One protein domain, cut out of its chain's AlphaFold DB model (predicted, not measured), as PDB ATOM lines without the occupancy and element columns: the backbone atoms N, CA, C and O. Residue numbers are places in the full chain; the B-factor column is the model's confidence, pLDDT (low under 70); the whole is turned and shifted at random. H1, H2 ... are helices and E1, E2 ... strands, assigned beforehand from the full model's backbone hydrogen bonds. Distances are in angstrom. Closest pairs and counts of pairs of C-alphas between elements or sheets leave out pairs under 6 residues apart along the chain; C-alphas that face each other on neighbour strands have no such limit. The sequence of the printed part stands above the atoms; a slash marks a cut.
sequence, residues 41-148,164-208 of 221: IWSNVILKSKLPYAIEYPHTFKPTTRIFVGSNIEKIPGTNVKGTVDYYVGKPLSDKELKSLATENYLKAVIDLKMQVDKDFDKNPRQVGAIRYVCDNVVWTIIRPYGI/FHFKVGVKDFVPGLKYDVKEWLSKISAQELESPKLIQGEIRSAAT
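AT A GLANCE: This is residues 41 to 148 and 164 to 208 of the 221 residues of an uncharacterized protein of Rikenellaceae bacterium (UniProt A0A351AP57). A strongly twisted sheet of six strands makes the wall of this domain, with the helix H1 over one face near the E1 and E7 end and the helix H3 grazing the sheet with residues 181 to 188. E6, E8 and the short helix H2 lie toward one end of the long axis, and H3 and the long loop of residues 51 to 65 toward the other; E7 runs on into E8, which leads away from the sheet. The printed part has 153 residues with three named helices and eight named strands, in the order E1 E2 E3 H1 H2 E4 E5 E6 H3 E7 E8. The sheet is mixed, in the order E2, E3, E4, E5, E1, E7, and the class is mixed, helices and strands. The whole is compact, with a radius of gyration of the C-alphas of 16.1 A, yet elongated, spanning 56 by 32 by 26 A.

HOW THE PARTS SIT: E1, residues 45 to 50, is an inner strand between E5, residues 138 to 143, and E7, residues 197 to 200. It is antiparallel to both: N 47 and O 141 are 2.8 A apart, and N 48 and O 197 are 2.8 A apart, both within hydrogen-bond range. E2, residues 66 to 75, is an edge strand and forms a hairpin with E3, residues 82 to 90; N 69 and O 87 are 2.9 A apart. E3 and E4, residues 128 to 135, are parallel at 26 degrees, with N 88 and O 132 2.9 A apart. E4 and E5 form the second hairpin, with N 133 and O 140 2.8 A apart. E7 is the other edge strand. H1, residues 95 to 103, is on the sheet at a height of 9.5 A; it lies over E1, and E7 only just falls short of lying under it, with 2 C-alphas of H1 falling on it. H1 runs along the strands, at 18 degrees to E1 on the local plane, and the closest C-alphas of the two, Val 45 and Ala 102, are 7.2 A apart. H2, residues 108 to 111, is not on the sheet and is apart from H1. E3, H1 with H2, and E4 form a strand-helix-strand unit, two parallel neighbour strands joined through helices, with a right-handed crossover. H3, residues 179 to 189, only grazes the sheet, with its residues 181 to 188. E6, residues 146 to 148, and E8, residues 202 to 208, pair with no named strand but are near each other, with 5 pairs of C-alphas within 10 A. In H1 and H3 every O i to N i+4 pair is within hydrogen-bond range; H2 is too short for such a pair, and its one O i to N i+3 pair is not within range.

IN THESE COORDINATES: E1 begins at C-alpha 45 (14.807, -5.459, 51.862) and is 16.8 A long from first to last C-alpha. E2 is 24.0 A long and bends by 66 degrees at residue 72; E3 is 25.9 A long. H1 is 12.3 A long, and the four-residue H2 follows it. E4 is 20.0 A long and E5 15.9 A; E5 runs on into the three-residue E6 at 46 degrees. H3, 15.3 A long, begins at C-alpha 179 (21.338, -27.685, 29.690). The four-residue E7 runs on into E8 at 61 degrees, and E8, 20.0 A long, ends at C-alpha 208 (25.358, 12.034, 65.739).

THE WHOLE: The two C-alphas farthest apart, those of His 59 and Thr 208, are 56.5 A apart. Residues 149 to 163 are not printed, and C-alphas 148 and 164 are 20.9 A apart across this cut, which lies in the link from E6 to H3. The links E1 to E2 and H2 to E4 are long, with 15 and 16 residues. The mean pLDDT of the printed part is 70.6, and 54 residues are under 70, among them residues 98 to 126, 164 to 172 and 200 to 208.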
ATOM      1  N   ILE A  41      20.241   4.205  56.468       67.19
ATOM      2  CA  ILE A  41      20.565   2.775  56.450       67.19
ATOM      3  C   ILE A  41      19.318   1.968  56.086       67.19
ATOM      4  O   ILE A  41      18.219   2.240  56.568       67.19
ATOM      5  N   TRP A  42      19.499   0.925  55.289       68.00
ATOM      6  CA  TRP A  42      18.497  -0.084  54.957       68.00
ATOM      7  C   TRP A  42      18.895  -1.393  55.638       68.00
ATOM      8  O   TRP A  42      20.051  -1.808  55.575       68.00
ATOM      9  N   SER A  43      17.946  -2.060  56.290       67.50
ATOM     10  CA  SER A  43      18.109  -3.479  56.645       67.50
ATOM     11  C   SER A  43      17.772  -4.354  55.436       67.50
ATOM     12  O   SER A  43      17.490  -3.822  54.365       67.50
ATOM     13  N   ASN A  44      17.772  -5.682  55.589       68.12
ATOM     14  CA  ASN A  44      17.377  -6.573  54.496       68.12
ATOM     15  C   ASN A  44      16.021  -6.145  53.905       68.12
ATOM     16  O   ASN A  44      15.009  -6.104  54.612       68.12
ATOM     17  N   VAL A  45      16.016  -5.816  52.612       74.75
ATOM     18  CA  VAL A  45      14.807  -5.459  51.862       74.75
ATOM     19  C   VAL A  45      14.419  -6.652  51.002       74.75
ATOM     20  O   VAL A  45      15.212  -7.123  50.193       74.75
ATOM     21  N   ILE A  46      13.194  -7.137  51.174       76.69
ATOM     22  CA  ILE A  46      12.630  -8.260  50.429       76.69
ATOM     23  C   ILE A  46      11.514  -7.747  49.532       76.69
ATOM     24  O   ILE A  46      10.510  -7.189  49.987       76.69
ATOM     25  N   LEU A  47      11.677  -7.994  48.243       79.19
ATOM     26  CA  LEU A  47      10.740  -7.632  47.194       79.19
ATOM     27  C   LEU A  47      10.255  -8.891  46.488       79.19
ATOM     28  O   LEU A  47      10.991  -9.869  46.359       79.19
ATOM     29  N   LYS A  48       9.017  -8.835  46.010       83.06
ATOM     30  CA  LYS A  48       8.367  -9.905  45.265       83.06
ATOM     31  C   LYS A  48       7.858  -9.366  43.938       83.06
ATOM     32  O   LYS A  48       6.941  -8.548  43.932       83.06
ATOM     33  N   SER A  49       8.398  -9.875  42.843       83.75
ATOM     34  CA  SER A  49       7.866  -9.685  41.493       83.75
ATOM     35  C   SER A  49       7.228 -10.973  41.000       83.75
ATOM     36  O   SER A  49       7.629 -12.065  41.403       83.75
ATOM     37  N   LYS A  50       6.230 -10.855  40.130       85.81
ATOM     38  CA  LYS A  50       5.652 -12.003  39.429       85.81
ATOM     39  C   LYS A  50       6.190 -12.073  38.009       85.81
ATOM     40  O   LYS A  50       6.466 -11.040  37.399       85.81
ATOM     41  N   LEU A  51       6.313 -13.295  37.508       82.44
ATOM     42  CA  LEU A  51       6.479 -13.563  36.088       82.44
ATOM     43  C   LEU A  51       5.098 -13.505  35.420       82.44
ATOM     44  O   LEU A  51       4.181 -14.163  35.921       82.44
ATOM     45  N   PRO A  52       4.929 -12.734  34.332       80.31
ATOM     46  CA  PRO A  52       3.643 -12.620  33.647       80.31
ATOM     47  C   PRO A  52       3.199 -13.949  33.026       80.31
ATOM     48  O   PRO A  52       2.002 -14.232  32.976       80.31
ATOM     49  N   TYR A  53       4.151 -14.788  32.607       80.62
ATOM     50  CA  TYR A  53       3.876 -16.103  32.043       80.62
ATOM     51  C   TYR A  53       4.545 -17.191  32.871       80.62
ATOM     52  O   TYR A  53       5.759 -17.175  33.104       80.62
ATOM     53  N   ALA A  54       3.736 -18.160  33.296       70.31
ATOM     54  CA  ALA A  54       4.229 -19.334  33.987       70.31
ATOM     55  C   ALA A  54       5.154 -20.143  33.072       70.31
ATOM     56  O   ALA A  54       4.785 -20.445  31.939       70.31
ATOM     57  N   ILE A  55       6.337 -20.513  33.568       73.81
ATOM     58  CA  ILE A  55       7.216 -21.458  32.871       73.81
ATOM     59  C   ILE A  55       7.386 -22.673  33.767       73.81
ATOM     60  O   ILE A  55       7.987 -22.586  34.840       73.81
ATOM     61  N   GLU A  56       6.875 -23.810  33.304       81.38
ATOM     62  CA  GLU A  56       7.042 -25.088  33.988       81.38
ATOM     63  C   GLU A  56       8.521 -25.415  34.181       81.38
ATOM     64  O   GLU A  56       9.359 -25.160  33.313       81.38
ATOM     65  N   TYR A  57       8.844 -25.975  35.343       81.00
ATOM     66  CA  TYR A  57      10.187 -26.464  35.603       81.00
ATOM     67  C   TYR A  57      10.564 -27.562  34.597       81.00
ATOM     68  O   TYR A  57       9.717 -28.389  34.256       81.00
ATOM     69  N   PRO A  58      11.836 -27.638  34.169       80.62
ATOM     70  CA  PRO A  58      12.305 -28.753  33.357       80.62
ATOM     71  C   PRO A  58      12.041 -30.088  34.050       80.62
ATOM     72  O   PRO A  58      12.258 -30.207  35.255       80.62
ATOM     73  N   HIS A  59      11.675 -31.132  33.303       77.56
ATOM     74  CA  HIS A  59      11.427 -32.460  33.883       77.56
ATOM     75  C   HIS A  59      12.628 -33.023  34.660       77.56
ATOM     76  O   HIS A  59      12.450 -33.800  35.601       77.56
ATOM     77  N   THR A  60      13.858 -32.630  34.303       74.88
ATOM     78  CA  THR A  60      15.070 -33.078  35.009       74.88
ATOM     79  C   THR A  60      15.421 -32.228  36.238       74.88
ATOM     80  O   THR A  60      16.394 -32.531  36.947       74.88
ATOM     81  N   PHE A  61      14.618 -31.198  36.513       76.75
ATOM     82  CA  PHE A  61      14.723 -30.299  37.649       76.75
ATOM     83  C   PHE A  61      13.508 -30.462  38.563       76.75
ATOM     84  O   PHE A  61      12.391 -30.054  38.253       76.75
ATOM     85  N   LYS A  62      13.735 -31.032  39.746       72.56
ATOM     86  CA  LYS A  62      12.719 -31.060  40.798       72.56
ATOM     87  C   LYS A  62      12.910 -29.835  41.695       72.56
ATOM     88  O   LYS A  62      13.991 -29.699  42.271       72.56
ATOM     89  N   PRO A  63      11.884 -28.993  41.915       70.50
ATOM     90  CA  PRO A  63      11.958 -27.835  42.810       70.50
ATOM     91  C   PRO A  63      11.961 -28.244  44.295       70.50
ATOM     92  O   PRO A  63      11.435 -27.551  45.155       70.50
ATOM     93  N   THR A  64      12.532 -29.396  44.637       70.12
ATOM     94  CA  THR A  64      12.698 -29.850  46.022       70.12
ATOM     95  C   THR A  64      13.994 -29.328  46.639       70.12
ATOM     96  O   THR A  64      14.143 -29.367  47.859       70.12
ATOM     97  N   THR A  65      14.918 -28.810  45.824       66.75
ATOM     98  CA  THR A  65      16.190 -28.217  46.259       66.75
ATOM     99  C   THR A  65      16.327 -26.774  45.777       66.75
ATOM    100  O   THR A  65      15.597 -26.315  44.897       66.75
ATOM    101  N   ARG A  66      17.251 -26.031  46.396       76.00
ATOM    102  CA  ARG A  66      17.677 -24.705  45.937       76.00
ATOM    103  C   ARG A  66      19.014 -24.854  45.246       76.00
ATOM    104  O   ARG A  66      19.910 -25.491  45.792       76.00
ATOM    105  N   ILE A  67      19.136 -24.268  44.066       74.88
ATOM    106  CA  ILE A  67      20.341 -24.363  43.250       74.88
ATOM    107  C   ILE A  67      20.862 -22.957  43.002       74.88
ATOM    108  O   ILE A  67      20.108 -22.082  42.580       74.88
ATOM    109  N   PHE A  68      22.144 -22.758  43.286       79.25
ATOM    110  CA  PHE A  68      22.886 -21.578  42.872       79.25
ATOM    111  C   PHE A  68      23.192 -21.691  41.376       79.25
ATOM    112  O   PHE A  68      23.740 -22.705  40.944       79.25
ATOM    113  N   VAL A  69      22.808 -20.689  40.585       78.44
ATOM    114  CA  VAL A  69      22.934 -20.745  39.115       78.44
ATOM    115  C   VAL A  69      24.052 -19.859  38.577       78.44
ATOM    116  O   VAL A  69      24.528 -20.089  37.466       78.44
ATOM    117  N   GLY A  70      24.509 -18.894  39.374       76.56
ATOM    118  CA  GLY A  70      25.623 -18.013  39.049       76.56
ATOM    119  C   GLY A  70      25.492 -16.653  39.719       76.56
ATOM    120  O   GLY A  70      24.535 -16.390  40.451       76.56
ATOM    121  N   SER A  71      26.450 -15.785  39.422       79.94
ATOM    122  CA  SER A  71      26.501 -14.414  39.924       79.94
ATOM    123  C   SER A  71      26.865 -13.463  38.798       79.94
ATOM    124  O   SER A  71      27.596 -13.840  37.887       79.94
ATOM    125  N   ASN A  72      26.421 -12.214  38.903       81.12
ATOM    126  CA  ASN A  72      26.840 -11.145  38.003       81.12
ATOM    127  C   ASN A  72      27.169  -9.874  38.762       81.12
ATOM    128  O   ASN A  72      26.596  -9.603  39.814       81.12
ATOM    129  N   ILE A  73      28.016  -9.047  38.155       83.31
ATOM    130  CA  ILE A  73      28.212  -7.667  38.589       83.31
ATOM    131  C   ILE A  73      27.161  -6.791  37.905       83.31
ATOM    132  O   ILE A  73      27.215  -6.556  36.696       83.31
ATOM    133  N   GLU A  74      26.210  -6.295  38.687       80.19
ATOM    134  CA  GLU A  74      25.075  -5.492  38.227       80.19
ATOM    135  C   GLU A  74      24.823  -4.320  39.173       80.19
ATOM    136  O   GLU A  74      25.375  -4.267  40.270       80.19
ATOM    137  N   LYS A  75      23.988  -3.360  38.763       80.31
ATOM    138  CA  LYS A  75      23.523  -2.310  39.677       80.31
ATOM    139  C   LYS A  75      22.738  -2.967  40.814       80.31
ATOM    140  O   LYS A  75      21.759  -3.667  40.548       80.31
ATOM    141  N   ILE A  76      23.163  -2.761  42.063       77.44
ATOM    142  CA  ILE A  76      22.441  -3.305  43.216       77.44
ATOM    143  C   ILE A  76      21.112  -2.548  43.331       77.44
ATOM    144  O   ILE A  76      21.137  -1.314  43.436       77.44
ATOM    145  N   PRO A  77      19.957  -3.241  43.315       70.12
ATOM    146  CA  PRO A  77      18.663  -2.576  43.389       70.12
ATOM    147  C   PRO A  77      18.555  -1.682  44.625       70.12
ATOM    148  O   PRO A  77      19.003  -2.054  45.709       70.12
ATOM    149  N   GLY A  78      17.961  -0.499  44.468       64.50
ATOM    150  CA  GLY A  78      17.861   0.487  45.542       64.50
ATOM    151  C   GLY A  78      19.116   1.329  45.777       64.50
ATOM    152  O   GLY A  78      19.099   2.178  46.665       64.50
ATOM    153  N   THR A  79      20.186   1.123  45.004       69.69
ATOM    154  CA  THR A  79      21.459   1.849  45.137       69.69
ATOM    155  C   THR A  79      21.966   2.351  43.781       69.69
ATOM    156  O   THR A  79      21.516   1.898  42.728       69.69
ATOM    157  N   ASN A  80      22.951   3.253  43.804       70.25
ATOM    158  CA  ASN A  80      23.649   3.721  42.601       70.25
ATOM    159  C   ASN A  80      24.963   2.981  42.318       70.25
ATOM    160  O   ASN A  80      25.663   3.331  41.369       70.25
ATOM    161  N   VAL A  81      25.301   1.962  43.111       75.94
ATOM    162  CA  VAL A  81      26.558   1.222  42.973       75.94
ATOM    163  C   VAL A  81      26.348  -0.101  42.245       75.94
ATOM    164  O   VAL A  81      25.264  -0.695  42.267       75.94
ATOM    165  N   LYS A  82      27.404  -0.569  41.577       80.19
ATOM    166  CA  LYS A  82      27.456  -1.936  41.059       80.19
ATOM    167  C   LYS A  82      27.947  -2.876  42.149       80.19
ATOM    168  O   LYS A  82      28.698  -2.469  43.025       80.19
ATOM    169  N   GLY A  83      27.534  -4.127  42.077       81.19
ATOM    170  CA  GLY A  83      27.950  -5.158  43.005       81.19
ATOM    171  C   GLY A  83      27.531  -6.532  42.536       81.19
ATOM    172  O   GLY A  83      26.837  -6.681  41.530       81.19
ATOM    173  N   THR A  84      27.939  -7.536  43.295       82.88
ATOM    174  CA  THR A  84      27.611  -8.921  42.978       82.88
ATOM    175  C   THR A  84      26.163  -9.227  43.344       82.88
ATOM    176  O   THR A  84      25.733  -9.023  44.483       82.88
ATOM    177  N   VAL A  85      25.415  -9.719  42.359       80.19
ATOM    178  CA  VAL A  85      24.058 -10.240  42.497       80.19
ATOM    179  C   VAL A  85      24.101 -11.742  42.274       80.19
ATOM    180  O   VAL A  85      24.463 -12.191  41.185       80.19
ATOM    181  N   ASP A  86      23.713 -12.501  43.294       81.25
ATOM    182  CA  ASP A  86      23.643 -13.958  43.210       81.25
ATOM    183  C   ASP A  86      22.266 -14.416  42.750       81.25
ATOM    184  O   ASP A  86      21.232 -13.883  43.164       81.25
ATOM    185  N   TYR A  87      22.259 -15.466  41.938       80.88
ATOM    186  CA  TYR A  87      21.057 -16.044  41.372       80.88
ATOM    187  C   TYR A  87      20.834 -17.448  41.902       80.88
ATOM    188  O   TYR A  87      21.718 -18.308  41.869       80.88
ATOM    189  N   TYR A  88      19.605 -17.695  42.331       83.31
ATOM    190  CA  TYR A  88      19.172 -18.994  42.810       83.31
ATOM    191  C   TYR A  88      17.827 -19.370  42.190       83.31
ATOM    192  O   TYR A  88      16.999 -18.501  41.903       83.31
ATOM    193  N   VAL A  89      17.575 -20.671  42.056       82.50
ATOM    194  CA  VAL A  89      16.274 -21.210  41.629       82.50
ATOM    195  C   VAL A  89      15.863 -22.437  42.433       82.50
ATOM    196  O   VAL A  89      16.706 -23.104  43.035       82.50
ATOM    197  N   GLY A  90      14.565 -22.738  42.454       82.69
ATOM    198  CA  GLY A  90      14.046 -24.027  42.922       82.69
ATOM    199  C   GLY A  90      13.007 -23.930  44.025       82.69
ATOM    200  O   GLY A  90      12.015 -23.231  43.850       82.69
ATOM    201  N   LYS A  91      13.239 -24.639  45.139       80.62
ATOM    202  CA  LYS A  91      12.265 -24.817  46.228       80.62
ATOM    203  C   LYS A  91      11.719 -23.514  46.837       80.62
ATOM    204  O   LYS A  91      12.467 -22.845  47.562       80.62
ATOM    205  N   PRO A  92      10.400 -23.264  46.732       82.19
ATOM    206  CA  PRO A  92       9.745 -22.069  47.260       82.19
ATOM    207  C   PRO A  92      10.181 -21.694  48.678       82.19
ATOM    208  O   PRO A  92      10.394 -22.556  49.539       82.19
ATOM    209  N   LEU A  93      10.336 -20.390  48.921       76.12
ATOM    210  CA  LEU A  93      10.645 -19.876  50.255       76.12
ATOM    211  C   LEU A  93       9.399 -19.969  51.132       76.12
ATOM    212  O   LEU A  93       8.350 -19.431  50.781       76.12
ATOM    213  N   SER A  94       9.525 -20.616  52.289       79.88
ATOM    214  CA  SER A  94       8.481 -20.571  53.312       79.88
ATOM    215  C   SER A  94       8.452 -19.208  54.008       79.88
ATOM    216  O   SER A  94       9.471 -18.520  54.106       79.88
ATOM    217  N   ASP A  95       7.310 -18.843  54.589       77.25
ATOM    218  CA  ASP A  95       7.177 -17.608  55.375       77.25
ATOM    219  C   ASP A  95       8.188 -17.527  56.525       77.25
ATOM    220  O   ASP A  95       8.669 -16.446  56.866       77.25
ATOM    221  N   LYS A  96       8.539 -18.671  57.128       75.06
ATOM    222  CA  LYS A  96       9.559 -18.742  58.182       75.06
ATOM    223  C   LYS A  96      10.938 -18.350  57.651       75.06
ATOM    224  O   LYS A  96      11.664 -17.640  58.337       75.06
ATOM    225  N   GLU A  97      11.280 -18.788  56.442       73.56
ATOM    226  CA  GLU A  97      12.559 -18.472  55.799       73.56
ATOM    227  C   GLU A  97      12.608 -17.024  55.313       73.56
ATOM    228  O   GLU A  97      13.620 -16.352  55.486       73.56
ATOM    229  N   LEU A  98      11.500 -16.504  54.778       69.44
ATOM    230  CA  LEU A  98      11.376 -15.083  54.448       69.44
ATOM    231  C   LEU A  98      11.568 -14.213  55.697       69.44
ATOM    232  O   LEU A  98      12.331 -13.249  55.667       69.44
ATOM    233  N   LYS A  99      10.946 -14.596  56.819       67.31
ATOM    234  CA  LYS A  99      11.132 -13.921  58.110       67.31
ATOM    235  C   LYS A  99      12.575 -14.022  58.600       67.31
ATOM    236  O   LYS A  99      13.129 -13.004  58.998       67.31
ATOM    237  N   SER A 100      13.204 -15.201  58.542       64.50
ATOM    238  CA  SER A 100      14.588 -15.368  59.004       64.50
ATOM    239  C   SER A 100      15.566 -14.527  58.183       64.50
ATOM    240  O   SER A 100      16.370 -13.799  58.767       64.50
ATOM    241  N   LEU A 101      15.427 -14.541  56.851       64.38
ATOM    242  CA  LEU A 101      16.197 -13.701  55.926       64.38
ATOM    243  C   LEU A 101      16.039 -12.217  56.244       64.38
ATOM    244  O   LEU A 101      16.982 -11.446  56.109       64.38
ATOM    245  N   ALA A 102      14.870 -11.806  56.720       59.16
ATOM    246  CA  ALA A 102      14.638 -10.425  57.089       59.16
ATOM    247  C   ALA A 102      15.130 -10.045  58.501       59.16
ATOM    248  O   ALA A 102      15.195  -8.860  58.820       59.16
ATOM    249  N   THR A 103      15.484 -11.026  59.339       54.03
ATOM    250  CA  THR A 103      15.889 -10.826  60.747       54.03
ATOM    251  C   THR A 103      17.371 -11.082  61.048       54.03
ATOM    252  O   THR A 103      17.804 -10.794  62.167       54.03
ATOM    253  N   GLU A 104      18.165 -11.596  60.098       49.03
ATOM    254  CA  GLU A 104      19.595 -11.889  60.313       49.03
ATOM    255  C   GLU A 104      20.380 -10.661  60.836       49.03
ATOM    256  O   GLU A 104      20.548  -9.654  60.151       49.03
ATOM    257  N   ASN A 105      20.840 -10.789  62.090       47.91
ATOM    258  CA  ASN A 105      21.632  -9.872  62.927       47.91
ATOM    259  C   ASN A 105      21.111  -8.442  63.166       47.91
ATOM    260  O   ASN A 105      21.839  -7.455  63.238       47.91
ATOM    261  N   TYR A 106      19.822  -8.448  63.491       40.12
ATOM    262  CA  TYR A 106      18.981  -7.473  64.179       40.12
ATOM    263  C   TYR A 106      19.631  -6.386  65.076       40.12
ATOM    264  O   TYR A 106      19.559  -5.177  64.842       40.12
ATOM    265  N   LEU A 107      20.154  -6.862  66.213       32.38
ATOM    266  CA  LEU A 107      20.293  -6.098  67.463       32.38
ATOM    267  C   LEU A 107      21.741  -5.734  67.820       32.38
ATOM    268  O   LEU A 107      21.961  -4.689  68.424       32.38
ATOM    269  N   LYS A 108      22.735  -6.527  67.394       34.56
ATOM    270  CA  LYS A 108      24.159  -6.166  67.551       34.56
ATOM    271  C   LYS A 108      24.588  -5.044  66.594       34.56
ATOM    272  O   LYS A 108      25.415  -4.220  66.956       34.56
ATOM    273  N   ALA A 109      23.963  -4.955  65.418       39.41
ATOM    274  CA  ALA A 109      24.301  -3.980  64.376       39.41
ATOM    275  C   ALA A 109      23.819  -2.538  64.653       39.41
ATOM    276  O   ALA A 109      24.198  -1.619  63.935       39.41
ATOM    277  N   VAL A 110      22.952  -2.329  65.655       35.53
ATOM    278  CA  VAL A 110      22.466  -0.990  66.057       35.53
ATOM    279  C   VAL A 110      23.426  -0.313  67.034       35.53
ATOM    280  O   VAL A 110      23.547   0.907  67.011       35.53
ATOM    281  N   ILE A 111      24.088  -1.094  67.893       39.25
ATOM    282  CA  ILE A 111      24.994  -0.574  68.925       39.25
ATOM    283  C   ILE A 111      26.389  -0.317  68.329       39.25
ATOM    284  O   ILE A 111      27.013   0.683  68.666       39.25
ATOM    285  N   ASP A 112      26.810  -1.120  67.347       40.62
ATOM    286  CA  ASP A 112      27.988  -0.865  66.512       40.62
ATOM    287  C   ASP A 112      27.566  -0.351  65.127       40.62
ATOM    288  O   ASP A 112      27.506  -1.121  64.169       40.62
ATOM    289  N   LEU A 113      27.311   0.956  64.994       36.31
ATOM    290  CA  LEU A 113      26.958   1.690  63.756       36.31
ATOM    291  C   LEU A 113      27.963   1.555  62.571       36.31
ATOM    292  O   LEU A 113      27.956   2.367  61.651       36.31
ATOM    293  N   LYS A 114      28.822   0.529  62.554       38.84
ATOM    294  CA  LYS A 114      29.885   0.255  61.576       38.84
ATOM    295  C   LYS A 114      29.589  -0.875  60.580       38.84
ATOM    296  O   LYS A 114      30.487  -1.276  59.842       38.84
ATOM    297  N   MET A 115      28.371  -1.414  60.502       42.88
ATOM    298  CA  MET A 115      28.057  -2.408  59.464       42.88
ATOM    299  C   MET A 115      27.310  -1.810  58.264       42.88
ATOM    300  O   MET A 115      26.113  -1.562  58.311       42.88
ATOM    301  N   GLN A 116      28.044  -1.743  57.149       53.22
ATOM    302  CA  GLN A 116      27.591  -1.615  55.751       53.22
ATOM    303  C   GLN A 116      27.260  -0.217  55.218       53.22
ATOM    304  O   GLN A 116      26.844  -0.094  54.068       53.22
ATOM    305  N   VAL A 117      27.488   0.816  56.019       50.94
ATOM    306  CA  VAL A 117      27.576   2.194  55.531       50.94
ATOM    307  C   VAL A 117      28.856   2.307  54.689       50.94
ATOM    308  O   VAL A 117      29.892   1.791  55.104       50.94
ATOM    309  N   ASP A 118      28.748   2.851  53.475       51.28
ATOM    310  CA  ASP A 118      29.842   3.004  52.489       51.28
ATOM    311  C   ASP A 118      30.539   1.711  52.070       51.28
ATOM    312  O   ASP A 118      31.697   1.709  51.649       51.28
ATOM    313  N   LYS A 119      29.852   0.570  52.162       59.62
ATOM    314  CA  LYS A 119      30.415  -0.622  51.543       59.62
ATOM    315  C   LYS A 119      30.422  -0.460  50.033       59.62
ATOM    316  O   LYS A 119      29.382  -0.481  49.375       59.62
ATOM    317  N   ASP A 120      31.637  -0.365  49.528       60.03
ATOM    318  CA  ASP A 120      31.997  -0.377  48.125       60.03
ATOM    319  C   ASP A 120      31.734  -1.771  47.533       60.03
ATOM    320  O   ASP A 120      32.640  -2.594  47.358       60.03
ATOM    321  N   PHE A 121      30.462  -2.074  47.254       63.28
ATOM    322  CA  PHE A 121      30.071  -3.281  46.515       63.28
ATOM    323  C   PHE A 121      30.806  -3.396  45.166       63.28
ATOM    324  O   PHE A 121      30.981  -4.498  44.646       63.28
ATOM    325  N   ASP A 122      31.271  -2.270  44.629       60.81
ATOM    326  CA  ASP A 122      32.066  -2.139  43.416       60.81
ATOM    327  C   ASP A 122      33.549  -2.498  43.618       60.81
ATOM    328  O   ASP A 122      34.183  -2.983  42.680       60.81
ATOM    329  N   LYS A 123      34.105  -2.326  44.825       64.19
ATOM    330  CA  LYS A 123      35.517  -2.639  45.133       64.19
ATOM    331  C   LYS A 123      35.738  -4.051  45.670       64.19
ATOM    332  O   LYS A 123      36.872  -4.527  45.657       64.19
ATOM    333  N   ASN A 124      34.690  -4.741  46.123       66.56
ATOM    334  CA  ASN A 124      34.785  -6.137  46.554       66.56
ATOM    335  C   ASN A 124      33.747  -7.036  45.855       66.56
ATOM    336  O   ASN A 124      32.670  -7.273  46.405       66.56
ATOM    337  N   PRO A 125      34.085  -7.639  44.700       61.31
ATOM    338  CA  PRO A 125      33.171  -8.506  43.955       61.31
ATOM    339  C   PRO A 125      32.832  -9.821  44.680       61.31
ATOM    340  O   PRO A 125      31.935 -10.543  44.258       61.31
ATOM    341  N   ARG A 126      33.507 -10.165  45.786       64.88
ATOM    342  CA  ARG A 126      33.096 -11.306  46.625       64.88
ATOM    343  C   ARG A 126      31.957 -10.948  47.576       64.88
ATOM    344  O   ARG A 126      31.383 -11.834  48.203       64.88
ATOM    345  N   GLN A 127      31.635  -9.663  47.711       73.06
ATOM    346  CA  GLN A 127      30.545  -9.217  48.551       73.06
ATOM    347  C   GLN A 127      29.235  -9.174  47.761       73.06
ATOM    348  O   GLN A 127      29.004  -8.301  46.927       73.06
ATOM    349  N   VAL A 128      28.345 -10.104  48.090       74.25
ATOM    350  CA  VAL A 128      27.003 -10.185  47.511       74.25
ATOM    351  C   VAL A 128      26.143  -9.042  48.054       74.25
ATOM    352  O   VAL A 128      25.871  -8.980  49.256       74.25
ATOM    353  N   GLY A 129      25.723  -8.130  47.177       76.69
ATOM    354  CA  GLY A 129      24.866  -6.989  47.520       76.69
ATOM    355  C   GLY A 129      23.374  -7.285  47.402       76.69
ATOM    356  O   GLY A 129      22.567  -6.731  48.149       76.69
ATOM    357  N   ALA A 130      22.998  -8.214  46.525       80.12
ATOM    358  CA  ALA A 130      21.625  -8.685  46.413       80.12
ATOM    359  C   ALA A 130      21.558 -10.150  45.976       80.12
ATOM    360  O   ALA A 130      22.490 -10.692  45.390       80.12
ATOM    361  N   ILE A 131      20.424 -10.779  46.253       82.44
ATOM    362  CA  ILE A 131      20.094 -12.132  45.819       82.44
ATOM    363  C   ILE A 131      18.793 -12.065  45.023       82.44
ATOM    364  O   ILE A 131      17.817 -11.462  45.473       82.44
ATOM    365  N   ARG A 132      18.768 -12.709  43.858       82.75
ATOM    366  CA  ARG A 132      17.567 -12.928  43.049       82.75
ATOM    367  C   ARG A 132      17.215 -14.406  43.076       82.75
ATOM    368  O   ARG A 132      18.020 -15.254  42.696       82.75
ATOM    369  N   TYR A 133      16.010 -14.710  43.537       83.94
ATOM    370  CA  TYR A 133      15.545 -16.072  43.721       83.94
ATOM    371  C   TYR A 133      14.258 -16.352  42.953       83.94
ATOM    372  O   TYR A 133      13.229 -15.744  43.238       83.94
ATOM    373  N   VAL A 134      14.310 -17.285  41.998       84.31
ATOM    374  CA  VAL A 134      13.156 -17.649  41.164       84.31
ATOM    375  C   VAL A 134      12.511 -18.943  41.662       84.31
ATOM    376  O   VAL A 134      13.149 -20.000  41.710       84.31
ATOM    377  N   CYS A 135      11.224 -18.868  42.001       83.81
ATOM    378  CA  CYS A 135      10.399 -20.020  42.369       83.81
ATOM    379  C   CYS A 135       8.913 -19.752  42.087       83.81
ATOM    380  O   CYS A 135       8.491 -18.613  42.232       83.81
ATOM    381  N   ASP A 136       8.124 -20.761  41.704       79.25
ATOM    382  CA  ASP A 136       6.654 -20.676  41.548       79.25
ATOM    383  C   ASP A 136       6.141 -19.414  40.823       79.25
ATOM    384  O   ASP A 136       5.245 -18.715  41.299       79.25
ATOM    385  N   ASN A 137       6.729 -19.080  39.670       84.31
ATOM    386  CA  ASN A 137       6.398 -17.874  38.890       84.31
ATOM    387  C   ASN A 137       6.621 -16.545  39.637       84.31
ATOM    388  O   ASN A 137       6.052 -15.505  39.299       84.31
ATOM    389  N   VAL A 138       7.455 -16.569  40.670       86.19
ATOM    390  CA  VAL A 138       7.822 -15.430  41.498       86.19
ATOM    391  C   VAL A 138       9.330 -15.246  41.456       86.19
ATOM    392  O   VAL A 138      10.103 -16.196  41.576       86.19
ATOM    393  N   VAL A 139       9.744 -13.987  41.356       85.00
ATOM    394  CA  VAL A 139      11.123 -13.569  41.584       85.00
ATOM    395  C   VAL A 139      11.179 -12.807  42.901       85.00
ATOM    396  O   VAL A 139      10.614 -11.720  43.042       85.00
ATOM    397  N   TRP A 140      11.867 -13.385  43.876       84.81
ATOM    398  CA  TRP A 140      12.216 -12.720  45.121       84.81
ATOM    399  C   TRP A 140      13.527 -11.969  44.934       84.81
ATOM    400  O   TRP A 140      14.521 -12.554  44.513       84.81
ATOM    401  N   THR A 141      13.545 -10.683  45.266       81.31
ATOM    402  CA  THR A 141      14.782  -9.896  45.323       81.31
ATOM    403  C   THR A 141      15.061  -9.547  46.773       81.31
ATOM    404  O   THR A 141      14.257  -8.870  47.414       81.31
ATOM    405  N   ILE A 142      16.183 -10.033  47.292       80.12
ATOM    406  CA  ILE A 142      16.642  -9.805  48.661       80.12
ATOM    407  C   ILE A 142      17.864  -8.898  48.575       80.12
ATOM    408  O   ILE A 142      18.919  -9.314  48.104       80.12
ATOM    409  N   ILE A 143      17.722  -7.658  49.013       78.31
ATOM    410  CA  ILE A 143      18.803  -6.674  49.040       78.31
ATOM    411  C   ILE A 143      19.406  -6.719  50.440       78.31
ATOM    412  O   ILE A 143      18.673  -6.624  51.430       78.31
ATOM    413  N   ARG A 144      20.725  -6.918  50.524       75.88
ATOM    414  CA  ARG A 144      21.455  -6.962  51.799       75.88
ATOM    415  C   ARG A 144      21.467  -5.575  52.458       75.88
ATOM    416  O   ARG A 144      21.202  -4.579  51.782       75.88
ATOM    417  N   PRO A 145      21.769  -5.477  53.765       73.75
ATOM    418  CA  PRO A 145      21.769  -4.197  54.449       73.75
ATOM    419  C   PRO A 145      22.819  -3.288  53.820       73.75
ATOM    420  O   PRO A 145      23.936  -3.725  53.549       73.75
ATOM    421  N   TYR A 146      22.457  -2.035  53.605       72.12
ATOM    422  CA  TYR A 146      23.325  -1.031  53.000       72.12
ATOM    423  C   TYR A 146      23.083   0.307  53.699       72.12
ATOM    424  O   TYR A 146      22.135   0.449  54.474       72.12
ATOM    425  N   GLY A 147      23.898   1.311  53.433       71.81
ATOM    426  CA  GLY A 147      23.632   2.651  53.913       71.81
ATOM    427  C   GLY A 147      24.611   3.649  53.340       71.81
ATOM    428  O   GLY A 147      25.644   3.280  52.789       71.81
ATOM    429  N   ILE A 148      24.265   4.912  53.504       71.12
ATOM    430  CA  ILE A 148      25.154   6.032  53.237       71.12
ATOM    431  C   ILE A 148      25.289   6.847  54.514       71.12
ATOM    432  O   ILE A 148      24.344   6.929  55.313       71.12
ATOM    433  N   PHE A 164      14.340  -2.803  38.445       54.22
ATOM    434  CA  PHE A 164      14.403  -4.258  38.541       54.22
ATOM    435  C   PHE A 164      14.474  -4.874  37.155       54.22
ATOM    436  O   PHE A 164      13.613  -5.647  36.744       54.22
ATOM    437  N   HIS A 165      15.549  -4.569  36.438       50.31
ATOM    438  CA  HIS A 165      15.932  -5.362  35.284       50.31
ATOM    439  C   HIS A 165      16.385  -6.750  35.753       50.31
ATOM    440  O   HIS A 165      17.535  -6.953  36.145       50.31
ATOM    441  N   PHE A 166      15.469  -7.718  35.738       47.22
ATOM    442  CA  PHE A 166      15.839  -9.124  35.800       47.22
ATOM    443  C   PHE A 166      16.298  -9.540  34.412       47.22
ATOM    444  O   PHE A 166      15.507  -9.869  33.539       47.22
ATOM    445  N   LYS A 167      17.606  -9.507  34.203       51.12
ATOM    446  CA  LYS A 167      18.230 -10.330  33.180       51.12
ATOM    447  C   LYS A 167      18.804 -11.508  33.958       51.12
ATOM    448  O   LYS A 167      19.585 -11.258  34.873       51.12
ATOM    449  N   VAL A 168      18.540 -12.771  33.603       48.62
ATOM    450  CA  VAL A 168      19.593 -13.780  33.840       48.62
ATOM    451  C   VAL A 168      20.670 -13.442  32.820       48.62
ATOM    452  O   VAL A 168      20.839 -14.078  31.793       48.62
ATOM    453  N   GLY A 169      21.381 -12.350  33.086       48.59
ATOM    454  CA  GLY A 169      22.587 -11.974  32.381       48.59
ATOM    455  C   GLY A 169      23.758 -12.763  32.931       48.59
ATOM    456  O   GLY A 169      24.850 -12.215  32.970       48.59
ATOM    457  N   VAL A 170      23.516 -13.975  33.460       52.59
ATOM    458  CA  VAL A 170      24.556 -14.887  33.934       52.59
ATOM    459  C   VAL A 170      25.339 -15.272  32.693       52.59
ATOM    460  O   VAL A 170      24.980 -16.205  31.983       52.59
ATOM    461  N   LYS A 171      26.346 -14.451  32.373       51.69
ATOM    462  CA  LYS A 171      27.208 -14.642  31.205       51.69
ATOM    463  C   LYS A 171      27.891 -16.005  31.287       51.69
ATOM    464  O   LYS A 171      28.014 -16.675  30.269       51.69
ATOM    465  N   ASP A 172      28.187 -16.434  32.514       62.03
ATOM    466  CA  ASP A 172      28.802 -17.711  32.840       62.03
ATOM    467  C   ASP A 172      27.966 -18.431  33.906       62.03
ATOM    468  O   ASP A 172      28.102 -18.189  35.108       62.03
ATOM    469  N   PHE A 173      27.052 -19.305  33.471       72.69
ATOM    470  CA  PHE A 173      26.380 -20.215  34.403       72.69
ATOM    471  C   PHE A 173      27.426 -21.032  35.152       72.69
ATOM    472  O   PHE A 173      28.458 -21.390  34.577       72.69
ATOM    473  N   VAL A 174      27.131 -21.400  36.401       77.25
ATOM    474  CA  VAL A 174      28.044 -22.267  37.154       77.25
ATOM    475  C   VAL A 174      28.391 -23.530  36.349       77.25
ATOM    476  O   VAL A 174      27.502 -24.124  35.713       77.25
ATOM    477  N   PRO A 175      29.667 -23.957  36.345       74.88
ATOM    478  CA  PRO A 175      30.070 -25.184  35.676       74.88
ATOM    479  C   PRO A 175      29.214 -26.371  36.136       74.88
ATOM    480  O   PRO A 175      28.920 -26.516  37.320       74.88
ATOM    481  N   GLY A 176      28.789 -27.213  35.193       75.81
ATOM    482  CA  GLY A 176      27.965 -28.391  35.488       75.81
ATOM    483  C   GLY A 176      26.458 -28.136  35.623       75.81
ATOM    484  O   GLY A 176      25.710 -29.090  35.829       75.81
ATOM    485  N   LEU A 177      25.973 -26.896  35.457       82.25
ATOM    486  CA  LEU A 177      24.529 -26.655  35.371       82.25
ATOM    487  C   LEU A 177      23.950 -27.339  34.118       82.25
ATOM    488  O   LEU A 177      24.460 -27.152  33.007       82.25
ATOM    489  N   LYS A 178      22.885 -28.130  34.299       83.25
ATOM    490  CA  LYS A 178      22.241 -28.892  33.217       83.25
ATOM    491  C   LYS A 178      21.700 -27.974  32.115       83.25
ATOM    492  O   LYS A 178      21.247 -26.863  32.389       83.25
ATOM    493  N   TYR A 179      21.739 -28.455  30.873       83.38
ATOM    494  CA  TYR A 179      21.338 -27.685  29.690       83.38
ATOM    495  C   TYR A 179      19.869 -27.236  29.734       83.38
ATOM    496  O   TYR A 179      19.580 -26.067  29.503       83.38
ATOM    497  N   ASP A 180      18.956 -28.127  30.106       83.69
ATOM    498  CA  ASP A 180      17.521 -27.839  30.198       83.69
ATOM    499  C   ASP A 180      17.193 -26.773  31.261       83.69
ATOM    500  O   ASP A 180      16.322 -25.928  31.058       83.69
ATOM    501  N   VAL A 181      17.946 -26.740  32.366       82.69
ATOM    502  CA  VAL A 181      17.855 -25.675  33.379       82.69
ATOM    503  C   VAL A 181      18.343 -24.333  32.824       82.69
ATOM    504  O   VAL A 181      17.711 -23.309  33.081       82.69
ATOM    505  N   LYS A 182      19.429 -24.317  32.038       82.50
ATOM    506  CA  LYS A 182      19.924 -23.097  31.370       82.50
ATOM    507  C   LYS A 182      18.912 -22.554  30.361       82.50
ATOM    508  O   LYS A 182      18.671 -21.346  30.321       82.50
ATOM    509  N   GLU A 183      18.300 -23.433  29.571       83.00
ATOM    510  CA  GLU A 183      17.274 -23.066  28.592       83.00
ATOM    511  C   GLU A 183      16.036 -22.479  29.288       83.00
ATOM    512  O   GLU A 183      15.547 -21.411  28.915       83.00
ATOM    513  N   TRP A 184      15.575 -23.127  30.360       84.00
ATOM    514  CA  TRP A 184      14.469 -22.643  31.183       84.00
ATOM    515  C   TRP A 184      14.751 -21.269  31.803       84.00
ATOM    516  O   TRP A 184      13.931 -20.357  31.683       84.00
ATOM    517  N   LEU A 185      15.941 -21.069  32.378       81.44
ATOM    518  CA  LEU A 185      16.376 -19.770  32.904       81.44
ATOM    519  C   LEU A 185      16.396 -18.684  31.826       81.44
ATOM    520  O   LEU A 185      15.954 -17.561  32.073       81.44
ATOM    521  N   SER A 186      16.862 -19.012  30.622       79.50
ATOM    522  CA  SER A 186      16.904 -18.075  29.492       79.50
ATOM    523  C   SER A 186      15.501 -17.593  29.111       79.50
ATOM    524  O   SER A 186      15.298 -16.400  28.894       79.50
ATOM    525  N   LYS A 187      14.503 -18.487  29.134       80.06
ATOM    526  CA  LYS A 187      13.092 -18.134  28.891       80.06
ATOM    527  C   LYS A 187      12.522 -17.227  29.984       80.06
ATOM    528  O   LYS A 187      11.816 -16.277  29.664       80.06
ATOM    529  N   ILE A 188      12.850 -17.467  31.258       80.25
ATOM    530  CA  ILE A 188      12.441 -16.584  32.368       80.25
ATOM    531  C   ILE A 188      13.047 -15.185  32.203       80.25
ATOM    532  O   ILE A 188      12.380 -14.183  32.424       80.25
ATOM    533  N   SER A 189      14.307 -15.118  31.783       76.12
ATOM    534  CA  SER A 189      15.072 -13.868  31.621       76.12
ATOM    535  C   SER A 189      14.564 -12.951  30.535       76.12
ATOM    536  O   SER A 189      14.821 -11.753  30.576       76.12
ATOM    537  N   ALA A 190      13.942 -13.540  29.518       75.44
ATOM    538  CA  ALA A 190      13.365 -12.801  28.415       75.44
ATOM    539  C   ALA A 190      12.049 -12.121  28.818       75.44
ATOM    540  O   ALA A 190      11.574 -11.252  28.091       75.44
ATOM    541  N   GLN A 191      11.455 -12.507  29.952       77.88
ATOM    542  CA  GLN A 191      10.224 -11.900  30.432       77.88
ATOM    543  C   GLN A 191      10.504 -10.602  31.184       77.88
ATOM    544  O   GLN A 191      11.376 -10.530  32.050       77.88
ATOM    545  N   GLU A 192       9.683  -9.596  30.910       77.31
ATOM    546  CA  GLU A 192       9.592  -8.418  31.757       77.31
ATOM    547  C   GLU A 192       8.797  -8.768  33.021       77.31
ATOM    548  O   GLU A 192       7.677  -9.276  32.954       77.31
ATOM    549  N   LEU A 193       9.397  -8.544  34.190       76.38
ATOM    550  CA  LEU A 193       8.745  -8.822  35.464       76.38
ATOM    551  C   LEU A 193       7.633  -7.813  35.746       76.38
ATOM    552  O   LEU A 193       7.786  -6.618  35.498       76.38
ATOM    553  N   GLU A 194       6.560  -8.270  36.393       78.75
ATOM    554  CA  GLU A 194       5.604  -7.345  36.996       78.75
ATOM    555  C   GLU A 194       6.294  -6.438  38.026       78.75
ATOM    556  O   GLU A 194       7.250  -6.835  38.715       78.75
ATOM    557  N   SER A 195       5.736  -5.234  38.195       73.12
ATOM    558  CA  SER A 195       6.211  -4.273  39.186       73.12
ATOM    559  C   SER A 195       6.306  -4.914  40.580       73.12
ATOM    560  O   SER A 195       5.324  -5.480  41.080       73.12
ATOM    561  N   PRO A 196       7.470  -4.830  41.243       75.44
ATOM    562  CA  PRO A 196       7.687  -5.522  42.499       75.44
ATOM    563  C   PRO A 196       6.860  -4.945  43.631       75.44
ATOM    564  O   PRO A 196       6.711  -3.735  43.809       75.44
ATOM    565  N   LYS A 197       6.409  -5.853  44.485       74.94
ATOM    566  CA  LYS A 197       5.770  -5.548  45.755       74.94
ATOM    567  C   LYS A 197       6.807  -5.665  46.861       74.94
ATOM    568  O   LYS A 197       7.422  -6.713  47.037       74.94
ATOM    569  N   LEU A 198       6.976  -4.599  47.639       73.81
ATOM    570  CA  LEU A 198       7.745  -4.646  48.883       73.81
ATOM    571  C   LEU A 198       7.049  -5.597  49.857       73.81
ATOM    572  O   LEU A 198       5.907  -5.339  50.235       73.81
ATOM    573  N   ILE A 199       7.719  -6.673  50.248       74.75
ATOM    574  CA  ILE A 199       7.200  -7.647  51.213       74.75
ATOM    575  C   ILE A 199       7.685  -7.288  52.605       74.75
ATOM    576  O   ILE A 199       6.878  -7.166  53.517       74.75
ATOM    577  N   GLN A 200       8.981  -7.021  52.741       68.31
ATOM    578  CA  GLN A 200       9.572  -6.584  53.993       68.31
ATOM    579  C   GLN A 200      10.715  -5.616  53.721       68.31
ATOM    580  O   GLN A 200      11.384  -5.688  52.696       68.31
ATOM    581  N   GLY A 201      10.932  -4.689  54.636       66.25
ATOM    582  CA  GLY A 201      12.041  -3.760  54.557       66.25
ATOM    583  C   GLY A 201      11.990  -2.804  55.727       66.25
ATOM    584  O   GLY A 201      10.920  -2.486  56.256       66.25
ATOM    585  N   GLU A 202      13.166  -2.359  56.127       65.44
ATOM    586  CA  GLU A 202      13.316  -1.401  57.199       65.44
ATOM    587  C   GLU A 202      14.328  -0.346  56.795       65.44
ATOM    588  O   GLU A 202      15.436  -0.666  56.365       65.44
ATOM    589  N   ILE A 203      13.927   0.907  56.971       64.62
ATOM    590  CA  ILE A 203      14.781   2.065  56.761       64.62
ATOM    591  C   ILE A 203      15.021   2.698  58.123       64.62
ATOM    592  O   ILE A 203      14.091   2.922  58.901       64.62
ATOM    593  N   ARG A 204      16.282   2.988  58.409       64.00
ATOM    594  CA  ARG A 204      16.725   3.695  59.602       64.00
ATOM    595  C   ARG A 204      17.418   4.974  59.194       64.00
ATOM    596  O   ARG A 204      18.173   5.001  58.228       64.00
ATOM    597  N   SER A 205      17.209   6.013  59.978       62.59
ATOM    598  CA  SER A 205      17.975   7.248  59.872       62.59
ATOM    599  C   SER A 205      18.506   7.620  61.241       62.59
ATOM    600  O   SER A 205      17.755   7.530  62.214       62.59
ATOM    601  N   ALA A 206      19.753   8.064  61.325       61.38
ATOM    602  CA  ALA A 206      20.350   8.522  62.572       61.38
ATOM    603  C   ALA A 206      21.208   9.769  62.349       61.38
ATOM    604  O   ALA A 206      21.659  10.036  61.240       61.38
ATOM    605  N   ALA A 207      21.412  10.535  63.413       59.16
ATOM    606  CA  ALA A 207      22.321  11.667  63.445       59.16
ATOM    607  C   ALA A 207      23.143  11.615  64.731       59.16
ATOM    608  O   ALA A 207      22.588  11.371  65.809       59.16
ATOM    609  N   THR A 208      24.439  11.882  64.612       60.47
ATOM    610  CA  THR A 208      25.358  12.034  65.739       60.47
ATOM    611  C   THR A 208      25.784  13.491  65.847       60.47
ATOM    612  O   THR A 208      26.096  14.132  64.841       60.47
TER     613      THR A 208